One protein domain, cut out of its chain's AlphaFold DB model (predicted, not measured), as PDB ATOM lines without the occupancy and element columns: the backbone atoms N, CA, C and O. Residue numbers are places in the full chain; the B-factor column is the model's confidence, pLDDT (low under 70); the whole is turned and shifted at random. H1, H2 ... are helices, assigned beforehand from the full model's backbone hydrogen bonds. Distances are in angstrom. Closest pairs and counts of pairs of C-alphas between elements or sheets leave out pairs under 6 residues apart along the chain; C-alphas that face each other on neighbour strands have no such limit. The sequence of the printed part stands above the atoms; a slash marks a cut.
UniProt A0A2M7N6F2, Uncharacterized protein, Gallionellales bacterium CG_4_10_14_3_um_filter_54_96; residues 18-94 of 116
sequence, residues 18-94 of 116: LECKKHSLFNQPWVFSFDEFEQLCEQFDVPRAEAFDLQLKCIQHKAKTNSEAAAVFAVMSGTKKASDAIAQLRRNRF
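What this domain is: This is residues 18 to 94 of the 116 residues of an uncharacterized protein of Gallionellales bacterium CG_4_10_14_3_um_filter_54_96 (UniProt A0A2M7N6F2). Helices H3, H4 and H5 run back and forth as an open zigzag, H3 and H4 meeting as a narrow V and H4 and H5 lying side by side. H1 and H2, set steeply to each other, lie on the side of H3 away from H5. The printed part has 77 residues with five named helices, H1 to H5 in order, and no named strand; the class is all helix. It is loose, with a radius of gyration of the C-alphas of 14.3 A, and its outline is a rod spanning 45 by 22 by 18 A.

Where its parts are: H1, residues 18 to 27, begins at C-alpha 18 (144.226, 171.964, 117.914) and is 14.3 A long. H2, residues 34 to 43, measures 14.2 A. H3, residues 48 to 63, is the longest at 22.2 A and begins at C-alpha 48 (152.657, 153.562, 120.560). H4, residues 67 to 76, measures 14.3 A. H5, residues 82 to 93, measures 16.5 A and ends at C-alpha 93 (178.698, 162.477, 139.740).

How they stand to each other: H1 and H2 only just touch, with 3 pairs of C-alphas within 8 A, the closest Leu 25 and Phe 37 at 7.5 A; their tilt is steep, 64 degrees. H1 and H3 are close but not clearly touching, closest at C-alphas Phe 26 and Leu 54, 7.0 A. H2 and H3 are likewise close but not clearly touching, closest at C-alphas Cys 41 and Ala 51, 6.6 A. H3 touches H4 with residues 56 to 63 alone, a helical hairpin at 28 degrees, closest at C-alphas Ala 63 and Ala 70, 4.0 A. H4 and H5 form another hairpin at 4 degrees, closest at C-alphas Ala 71 and Ala 85, 5.0 A. H3 and H5 are apart. In the five helices every O i to N i+4 pair is within hydrogen-bond range.

The domain as a whole: The C-alphas farthest apart, of Glu 19 and Phe 94, are 46.1 A apart. The printed part has no cut, and no link is long. Mean pLDDT of the printed part is 86.8; residues 92 to 94 are under 70.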
ATOM      1  N   LEU A  18     144.069 173.414 117.871       84.81
ATOM      2  CA  LEU A  18     144.226 171.964 117.914       84.81
ATOM      3  C   LEU A  18     145.186 171.477 116.812       84.81
ATOM      4  O   LEU A  18     146.088 170.683 117.081       84.81
ATOM      5  N   GLU A  19     145.078 172.030 115.603       86.44
ATOM      6  CA  GLU A  19     146.045 171.797 114.521       86.44
ATOM      7  C   GLU A  19     147.435 172.373 114.845       86.44
ATOM      8  O   GLU A  19     148.447 171.724 114.573       86.44
ATOM      9  N   CYS A  20     147.520 173.539 115.493       86.50
ATOM     10  CA  CYS A  20     148.795 174.096 115.961       86.50
ATOM     11  C   CYS A  20     149.477 173.178 116.987       86.50
ATOM     12  O   CYS A  20     150.688 172.940 116.904       86.50
ATOM     13  N   LYS A  21     148.713 172.627 117.939       88.62
ATOM     14  CA  LYS A  21     149.216 171.668 118.934       88.62
ATOM     15  C   LYS A  21     149.662 170.374 118.277       88.62
ATOM     16  O   LYS A  21     150.763 169.913 118.559       88.62
ATOM     17  N   LYS A  22     148.879 169.846 117.333       90.94
ATOM     18  CA  LYS A  22     149.265 168.686 116.523       90.94
ATOM     19  C   LYS A  22     150.582 168.934 115.795       90.94
ATOM     20  O   LYS A  22     151.510 168.138 115.893       90.94
ATOM     21  N   HIS A  23     150.701 170.067 115.106       92.19
ATOM     22  CA  HIS A  23     151.925 170.438 114.403       92.19
ATOM     23  C   HIS A  23     153.123 170.524 115.356       92.19
ATOM     24  O   HIS A  23     154.205 170.018 115.053       92.19
ATOM     25  N   SER A  24     152.925 171.122 116.527       92.44
ATOM     26  CA  SER A  24     153.959 171.244 117.551       92.44
ATOM     27  C   SER A  24     154.340 169.885 118.143       92.44
ATOM     28  O   SER A  24     155.519 169.659 118.391       92.44
ATOM     29  N   LEU A  25     153.402 168.946 118.291       93.25
ATOM     30  CA  LEU A  25     153.670 167.597 118.800       93.25
ATOM     31  C   LEU A  25     154.662 166.847 117.908       93.25
ATOM     32  O   LEU A  25     155.622 166.266 118.401       93.25
ATOM     33  N   PHE A  26     154.490 166.908 116.587       93.00
ATOM     34  CA  PHE A  26     155.362 166.165 115.672       93.00
ATOM     35  C   PHE A  26     156.710 166.855 115.403       93.00
ATOM     36  O   PHE A  26     157.706 166.176 115.122       93.00
ATOM     37  N   ASN A  27     156.768 168.188 115.515       92.25
ATOM     38  CA  ASN A  27     157.967 168.970 115.188       92.25
ATOM     39  C   ASN A  27     158.799 169.374 116.410       92.25
ATOM     40  O   ASN A  27     160.027 169.405 116.334       92.25
ATOM     41  N   GLN A  28     158.145 169.693 117.525       92.69
ATOM     42  CA  GLN A  28     158.761 170.188 118.756       92.69
ATOM     43  C   GLN A  28     158.113 169.561 120.008       92.69
ATOM     44  O   GLN A  28     157.630 170.281 120.886       92.69
ATOM     45  N   PRO A  29     158.130 168.222 120.151       92.62
ATOM     46  CA  PRO A  29     157.440 167.538 121.249       92.62
ATOM     47  C   PRO A  29     157.958 167.929 122.647       92.62
ATOM     48  O   PRO A  29     157.257 167.754 123.637       92.62
ATOM     49  N   TRP A  30     159.166 168.497 122.751       93.38
ATOM     50  CA  TRP A  30     159.769 168.939 124.017       93.38
ATOM     51  C   TRP A  30     159.175 170.231 124.596       93.38
ATOM     52  O   TRP A  30     159.572 170.622 125.694       93.38
ATOM     53  N   VAL A  31     158.301 170.922 123.857       92.44
ATOM     54  CA  VAL A  31     157.617 172.137 124.331       92.44
ATOM     55  C   VAL A  31     156.519 171.793 125.340       92.44
ATOM     56  O   VAL A  31     156.213 172.603 126.210       92.44
ATOM     57  N   PHE A  32     155.974 170.579 125.261       92.00
ATOM     58  CA  PHE A  32     154.904 170.119 126.133       92.00
ATOM     59  C   PHE A  32     155.430 169.552 127.448       92.00
ATOM     60  O   PHE A  32     156.535 169.001 127.539       92.00
ATOM     61  N   SER A  33     154.597 169.661 128.482       91.19
ATOM     62  CA  SER A  33     154.796 168.892 129.709       91.19
ATOM     63  C   SER A  33     154.591 167.392 129.448       91.19
ATOM     64  O   SER A  33     154.073 166.998 128.406       91.19
ATOM     65  N   PHE A  34     155.020 166.539 130.381       89.19
ATOM     66  CA  PHE A  34     154.859 165.090 130.232       89.19
ATOM     67  C   PHE A  34     153.378 164.688 130.146       89.19
ATOM     68  O   PHE A  34     152.993 164.011 129.198       89.19
ATOM     69  N   ASP A  35     152.557 165.185 131.074       91.31
ATOM     70  CA  ASP A  35     151.124 164.878 131.122       91.31
ATOM     71  C   ASP A  35     150.399 165.392 129.868       91.31
ATOM     72  O   ASP A  35     149.563 164.703 129.292       91.31
ATOM     73  N   GLU A  36     150.754 166.594 129.403       91.81
ATOM     74  CA  GLU A  36     150.182 167.179 128.187       91.81
ATOM     75  C   GLU A  36     150.602 166.409 126.930       91.81
ATOM     76  O   GLU A  36     149.788 166.187 126.040       91.81
ATOM     77  N   PHE A  37     151.854 165.954 126.858       93.38
ATOM     78  CA  PHE A  37     152.328 165.113 125.763       93.38
ATOM     79  C   PHE A  37     151.560 163.787 125.689       93.38
ATOM     80  O   PHE A  37     151.144 163.397 124.597       93.38
ATOM     81  N   GLU A  38     151.352 163.107 126.823       92.50
ATOM     82  CA  GLU A  38     150.580 161.858 126.867       92.50
ATOM     83  C   GLU A  38     149.129 162.089 126.436       92.50
ATOM     84  O   GLU A  38     148.639 161.391 125.548       92.50
ATOM     85  N   GLN A  39     148.483 163.133 126.962       92.88
ATOM     86  CA  GLN A  39     147.118 163.500 126.577       92.88
ATOM     87  C   GLN A  39     146.995 163.823 125.085       92.88
ATOM     88  O   GLN A  39     146.039 163.391 124.446       92.88
ATOM     89  N   LEU A  40     147.951 164.553 124.501       92.06
ATOM     90  CA  LEU A  40     147.944 164.862 123.069       92.06
ATOM     91  C   LEU A  40     148.176 163.607 122.218       92.06
ATOM     92  O   LEU A  40     147.547 163.458 121.172       92.06
ATOM     93  N   CYS A  41     149.039 162.687 122.655       93.75
ATOM     94  CA  CYS A  41     149.231 161.413 121.961       93.75
ATOM     95  C   CYS A  41     147.949 160.574 121.955       93.75
ATOM     96  O   CYS A  41     147.591 160.036 120.909       93.75
ATOM     97  N   GLU A  42     147.238 160.503 123.082       92.88
ATOM     98  CA  GLU A  42     145.934 159.837 123.168       92.88
ATOM     99  C   GLU A  42     144.880 160.546 122.310       92.88
ATOM    100  O   GLU A  42     144.160 159.904 121.554       92.88
ATOM    101  N   GLN A  43     144.823 161.878 122.365       92.44
ATOM    102  CA  GLN A  43     143.840 162.676 121.633       92.44
ATOM    103  C   GLN A  43     143.977 162.559 120.107       92.44
ATOM    104  O   GLN A  43     142.978 162.662 119.394       92.44
ATOM    105  N   PHE A  44     145.196 162.380 119.595       91.88
ATOM    106  CA  PHE A  44     145.463 162.222 118.163       91.88
ATOM    107  C   PHE A  44     145.608 160.761 117.719       91.88
ATOM    108  O   PHE A  44     146.022 160.535 116.579       91.88
ATOM    109  N   ASP A  45     145.290 159.795 118.587       93.50
ATOM    110  CA  ASP A  45     145.446 158.358 118.333       93.50
ATOM    111  C   ASP A  45     146.857 157.993 117.829       93.50
ATOM    112  O   ASP A  45     147.034 157.176 116.918       93.50
ATOM    113  N   VAL A  46     147.890 158.620 118.403       93.44
ATOM    114  CA  VAL A  46     149.280 158.391 117.995       93.44
ATOM    115  C   VAL A  46     149.666 156.944 118.323       93.44
ATOM    116  O   VAL A  46     149.593 156.532 119.486       93.44
ATOM    117  N   PRO A  47     150.124 156.148 117.339       94.44
ATOM    118  CA  PRO A  47     150.561 154.785 117.586       94.44
ATOM    119  C   PRO A  47     151.673 154.740 118.629       94.44
ATOM    120  O   PRO A  47     152.597 155.550 118.612       94.44
ATOM    121  N   ARG A  48     151.661 153.716 119.487       91.81
ATOM    122  CA  ARG A  48     152.657 153.562 120.560       91.81
ATOM    123  C   ARG A  48     154.111 153.651 120.078       91.81
ATOM    124  O   ARG A  48     154.954 154.189 120.787       91.81
ATOM    125  N   ALA A  49     154.409 153.104 118.899       92.50
ATOM    126  CA  ALA A  49     155.746 153.177 118.311       92.50
ATOM    127  C   ALA A  49     156.144 154.624 117.967       92.50
ATOM    128  O   ALA A  49     157.244 155.053 118.286       92.50
ATOM    129  N   GLU A  50     155.222 155.395 117.393       93.56
ATOM    130  CA  GLU A  50     155.456 156.796 117.045       93.56
ATOM    131  C   GLU A  50     155.536 157.681 118.294       93.56
ATOM    132  O   GLU A  50     156.422 158.529 118.398       93.56
ATOM    133  N   ALA A  51     154.690 157.431 119.298       93.00
ATOM    134  CA  ALA A  51     154.776 158.102 120.592       93.00
ATOM    135  C   ALA A  51     156.143 157.863 121.262       93.00
ATOM    136  O   ALA A  51     156.740 158.797 121.800       93.00
ATOM    137  N   PHE A  52     156.681 156.640 121.171       91.75
ATOM    138  CA  PHE A  52     158.028 156.326 121.653       91.75
ATOM    139  C   PHE A  52     159.106 157.128 120.910       91.75
ATOM    140  O   PHE A  52     159.986 157.703 121.552       91.75
ATOM    141  N   ASP A  53     159.023 157.229 119.582       92.81
ATOM    142  CA  ASP A  53     159.967 158.019 118.781       92.81
ATOM    143  C   ASP A  53     159.909 159.516 119.128       92.81
ATOM    144  O   ASP A  53     160.944 160.181 119.254       92.81
ATOM    145  N   LEU A  54     158.709 160.062 119.337       94.12
ATOM    146  CA  LEU A  54     158.519 161.445 119.780       94.12
ATOM    147  C   LEU A  54     159.092 161.674 121.183       94.12
ATOM    148  O   LEU A  54     159.800 162.658 121.418       94.12
ATOM    149  N   GLN A  55     158.870 160.738 122.103       92.81
ATOM    150  CA  GLN A  55     159.432 160.801 123.447       92.81
ATOM    151  C   GLN A  55     160.963 160.705 123.425       92.81
ATOM    152  O   GLN A  55     161.648 161.419 124.162       92.81
ATOM    153  N   LEU A  56     161.525 159.894 122.526       92.56
ATOM    154  CA  LEU A  56     162.965 159.808 122.323       92.56
ATOM    155  C   LEU A  56     163.546 161.150 121.843       92.56
ATOM    156  O   LEU A  56     164.595 161.562 122.346       92.56
ATOM    157  N   LYS A  57     162.846 161.889 120.966       93.56
ATOM    158  CA  LYS A  57     163.224 163.264 120.573       93.56
ATOM    159  C   LYS A  57     163.212 164.231 121.762       93.56
ATOM    160  O   LYS A  57     164.122 165.055 121.882       93.56
ATOM    161  N   CYS A  58     162.244 164.121 122.675       92.50
ATOM    162  CA  CYS A  58     162.220 164.928 123.904       92.50
ATOM    163  C   CYS A  58     163.460 164.685 124.770       92.50
ATOM    164  O   CYS A  58     164.099 165.629 125.247       92.50
ATOM    165  N   ILE A  59     163.826 163.415 124.957       91.06
ATOM    166  CA  ILE A  59     165.003 163.027 125.742       91.06
ATOM    167  C   ILE A  59     166.281 163.485 125.033       91.06
ATOM    168  O   ILE A  59     167.165 164.038 125.683       91.06
ATOM    169  N   GLN A  60     166.360 163.346 123.707       92.44
ATOM    170  CA  GLN A  60     167.481 163.837 122.905       92.44
ATOM    171  C   GLN A  60     167.682 165.349 123.060       92.44
ATOM    172  O   GLN A  60     168.814 165.821 123.179       92.44
ATOM    173  N   HIS A  61     166.595 166.121 123.081       93.31
ATOM    174  CA  HIS A  61     166.668 167.560 123.305       93.31
ATOM    175  C   HIS A  61     167.252 167.876 124.693       93.31
ATOM    176  O   HIS A  61     168.189 168.668 124.803       93.31
ATOM    177  N   LYS A  62     166.767 167.201 125.745       89.62
ATOM    178  CA  LYS A  62     167.270 167.358 127.125       89.62
ATOM    179  C   LYS A  62     168.702 166.842 127.313       89.62
ATOM    180  O   LYS A  62     169.444 167.380 128.132       89.62
ATOM    181  N   ALA A  63     169.124 165.845 126.541       89.94
ATOM    182  CA  ALA A  63     170.470 165.277 126.593       89.94
ATOM    183  C   ALA A  63     171.577 166.293 126.272       89.94
ATOM    184  O   ALA A  63     172.711 166.115 126.710       89.94
ATOM    185  N   LYS A  64     171.263 167.376 125.546       89.75
ATOM    186  CA  LYS A  64     172.232 168.439 125.226       89.75
ATOM    187  C   LYS A  64     172.734 169.184 126.465       89.75
ATOM    188  O   LYS A  64     173.853 169.682 126.454       89.75
ATOM    189  N   THR A  65     171.913 169.274 127.508       88.25
ATOM    190  CA  THR A  65     172.214 170.056 128.718       88.25
ATOM    191  C   THR A  65     172.275 169.202 129.981       88.25
ATOM    192  O   THR A  65     172.833 169.643 130.983       88.25
ATOM    193  N   ASN A  66     171.744 167.976 129.951       87.31
ATOM    194  CA  ASN A  66     171.693 167.085 131.102       87.31
ATOM    195  C   ASN A  66     172.386 165.741 130.812       87.31
ATOM    196  O   ASN A  66     171.968 164.970 129.947       87.31
ATOM    197  N   SER A  67     173.425 165.438 131.597       82.94
ATOM    198  CA  SER A  67     174.206 164.200 131.471       82.94
ATOM    199  C   SER A  67     173.425 162.921 131.812       82.94
ATOM    200  O   SER A  67     173.697 161.874 131.225       82.94
ATOM    201  N   GLU A  68     172.424 162.996 132.695       85.81
ATOM    202  CA  GLU A  68     171.505 161.886 132.980       85.81
ATOM    203  C   GLU A  68     170.598 161.626 131.780       85.81
ATOM    204  O   GLU A  68     170.473 160.487 131.337       85.81
ATOM    205  N   ALA A  69     170.040 162.684 131.183       87.25
ATOM    206  CA  ALA A  69     169.235 162.559 129.968       87.25
ATOM    207  C   ALA A  69     170.063 162.014 128.793       87.25
ATOM    208  O   ALA A  69     169.565 161.197 128.022       87.25
ATOM    209  N   ALA A  70     171.342 162.389 128.686       85.38
ATOM    210  CA  ALA A  70     172.258 161.829 127.692       85.38
ATOM    211  C   ALA A  70     172.527 160.333 127.909       85.38
ATOM    212  O   ALA A  70     172.577 159.568 126.946       85.38
ATOM    213  N   ALA A  71     172.667 159.903 129.166       84.69
ATOM    214  CA  ALA A  71     172.802 158.493 129.508       84.69
ATOM    215  C   ALA A  71     171.527 157.710 129.149       84.69
ATOM    216  O   ALA A  71     171.618 156.679 128.485       84.69
ATOM    217  N   VAL A  72     170.349 158.225 129.515       87.56
ATOM    218  CA  VAL A  72     169.050 157.611 129.187       87.56
ATOM    219  C   VAL A  72     168.850 157.521 127.674       87.56
ATOM    220  O   VAL A  72     168.533 156.447 127.166       87.56
ATOM    221  N   PHE A  73     169.116 158.603 126.934       89.50
ATOM    222  CA  PHE A  73     169.042 158.612 125.473       89.50
ATOM    223  C   PHE A  73     169.945 157.545 124.850       89.50
ATOM    224  O   PHE A  73     169.515 156.824 123.953       89.50
ATOM    225  N   ALA A  74     171.183 157.398 125.332       86.75
ATOM    226  CA  ALA A  74     172.119 156.413 124.795       86.75
ATOM    227  C   ALA A  74     171.640 154.963 124.994       86.75
ATOM    228  O   ALA A  74     171.866 154.113 124.132       86.75
ATOM    229  N   VAL A  75     170.946 154.687 126.102       87.38
ATOM    230  CA  VAL A  75     170.346 153.372 126.367       87.38
ATOM    231  C   VAL A  75     169.126 153.139 125.484       87.38
ATOM    232  O   VAL A  75     169.034 152.104 124.830       87.38
ATOM    233  N   MET A  76     168.204 154.102 125.426       85.19
ATOM    234  CA  MET A  76     166.953 153.962 124.669       85.19
ATOM    235  C   MET A  76     167.171 153.926 123.152       85.19
ATOM    236  O   MET A  76     166.452 153.227 122.452       85.19
ATOM    237  N   SER A  77     168.192 154.626 122.648       85.81
ATOM    238  CA  SER A  77     168.613 154.571 121.238       85.81
ATOM    239  C   SER A  77     169.406 153.307 120.878       85.81
ATOM    240  O   SER A  77     169.769 153.128 119.719       85.81
ATOM    241  N   GLY A  78     169.739 152.454 121.855       82.81
ATOM    242  CA  GLY A  78     170.554 151.253 121.648       82.81
ATOM    243  C   GLY A  78     172.032 151.525 121.339       82.81
ATOM    244  O   GLY A  78     172.779 150.594 121.046       82.81
ATOM    245  N   THR A  79     172.483 152.781 121.419       78.25
ATOM    246  CA  THR A  79     173.873 153.165 121.118       78.25
ATOM    247  C   THR A  79     174.855 152.765 122.218       78.25
ATOM    248  O   THR A  79     176.046 152.600 121.952       78.25
ATOM    249  N   LYS A  80     174.382 152.588 123.458       77.50
ATOM    250  CA  LYS A  80     175.181 152.102 124.592       77.50
ATOM    251  C   LYS A  80     174.403 151.102 125.437       77.50
ATOM    252  O   LYS A  80     173.189 151.203 125.596       77.50
ATOM    253  N   LYS A  81     175.127 150.172 126.063       78.44
ATOM    254  CA  LYS A  81     174.559 149.291 127.089       78.44
ATOM    255  C   LYS A  81     174.232 150.099 128.345       78.44
ATOM    256  O   LYS A  81     174.978 151.003 128.728       78.44
ATOM    257  N   ALA A  82     173.153 149.725 129.033       74.75
ATOM    258  CA  ALA A  82     172.738 150.365 130.283       74.75
ATOM    259  C   ALA A  82     173.842 150.360 131.353       74.75
ATOM    260  O   ALA A  82     174.029 151.353 132.052       74.75
ATOM    261  N   SER A  83     174.628 149.280 131.428       73.62
ATOM    262  CA  SER A  83     175.789 149.170 132.321       73.62
ATOM    263  C   SER A  83     176.800 150.298 132.118       73.62
ATOM    264  O   SER A  83     177.291 150.884 133.084       73.62
ATOM    265  N   ASP A  84     177.076 150.635 130.861       77.56
ATOM    266  CA  ASP A  84     178.109 151.599 130.489       77.56
ATOM    267  C   ASP A  84     177.616 153.026 130.734       77.56
ATOM    268  O   ASP A  84     178.363 153.869 131.237       77.56
ATOM    269  N   ALA A  85     176.332 153.276 130.462       71.06
ATOM    270  CA  ALA A  85     175.660 154.531 130.780       71.06
ATOM    271  C   ALA A  85     175.643 154.801 132.298       71.06
ATOM    272  O   ALA A  85     176.001 155.896 132.735       71.06
ATOM    273  N   ILE A  86     175.329 153.789 133.119       73.56
ATOM    274  CA  ILE A  86     175.370 153.884 134.589       73.56
ATOM    275  C   ILE A  86     176.801 154.129 135.083       73.56
ATOM    276  O   ILE A  86     177.023 154.971 135.956       73.56
ATOM    277  N   ALA A  87     177.790 153.430 134.522       76.75
ATOM    278  CA  ALA A  87     179.192 153.640 134.872       76.75
ATOM    279  C   ALA A  87     179.662 155.063 134.517       76.75
ATOM    280  O   ALA A  87     180.406 155.675 135.284       76.75
ATOM    281  N   GLN A  88     179.222 155.613 133.383       73.31
ATOM    282  CA  GLN A  88     179.515 156.991 132.982       73.31
ATOM    283  C   GLN A  88     178.854 158.011 133.919       73.31
ATOM    284  O   GLN A  88     179.517 158.953 134.353       73.31
ATOM    285  N   LEU A  89     177.595 157.790 134.306       71.25
ATOM    286  CA  LEU A  89     176.896 158.659 135.253       71.25
ATOM    287  C   LEU A  89     177.599 158.701 136.617       71.25
ATOM    288  O   LEU A  89     177.796 159.780 137.173       71.25
ATOM    289  N   ARG A  90     178.042 157.546 137.132       75.88
ATOM    290  CA  ARG A  90     178.827 157.478 138.377       75.88
ATOM    291  C   ARG A  90     180.100 158.319 138.277       75.88
ATOM    292  O   ARG A  90     180.338 159.146 139.146       75.88
ATOM    293  N   ARG A  91     180.880 158.171 137.202       72.38
ATOM    294  CA  ARG A  91     182.114 158.957 136.999       72.38
ATOM    295  C   ARG A  91     181.850 160.464 136.971       72.38
ATOM    296  O   ARG A  91     182.611 161.216 137.566       72.38
ATOM    297  N   ASN A  92     180.759 160.894 136.339       67.88
ATOM    298  CA  ASN A  92     180.395 162.311 136.264       67.88
ATOM    299  C   ASN A  92     179.913 162.871 137.612       67.88
ATOM    300  O   ASN A  92     180.224 164.012 137.939       67.88
ATOM    301  N   ARG A  93     179.195 162.073 138.412       65.38
ATOM    302  CA  ARG A  93     178.698 162.477 139.740       65.38
ATOM    303  C   ARG A  93     179.811 162.602 140.787       65.38
ATOM    304  O   ARG A  93     179.643 163.323 141.761       65.38
ATOM    305  N   PHE A  94     180.938 161.925 140.566       54.81
ATOM    306  CA  PHE A  94     182.124 161.962 141.426       54.81
ATOM    307  C   PHE A  94     183.288 162.752 140.825       54.81
ATOM    308  O   PHE A  94     184.432 162.544 141.233       54.81
TER     309      PHE A  94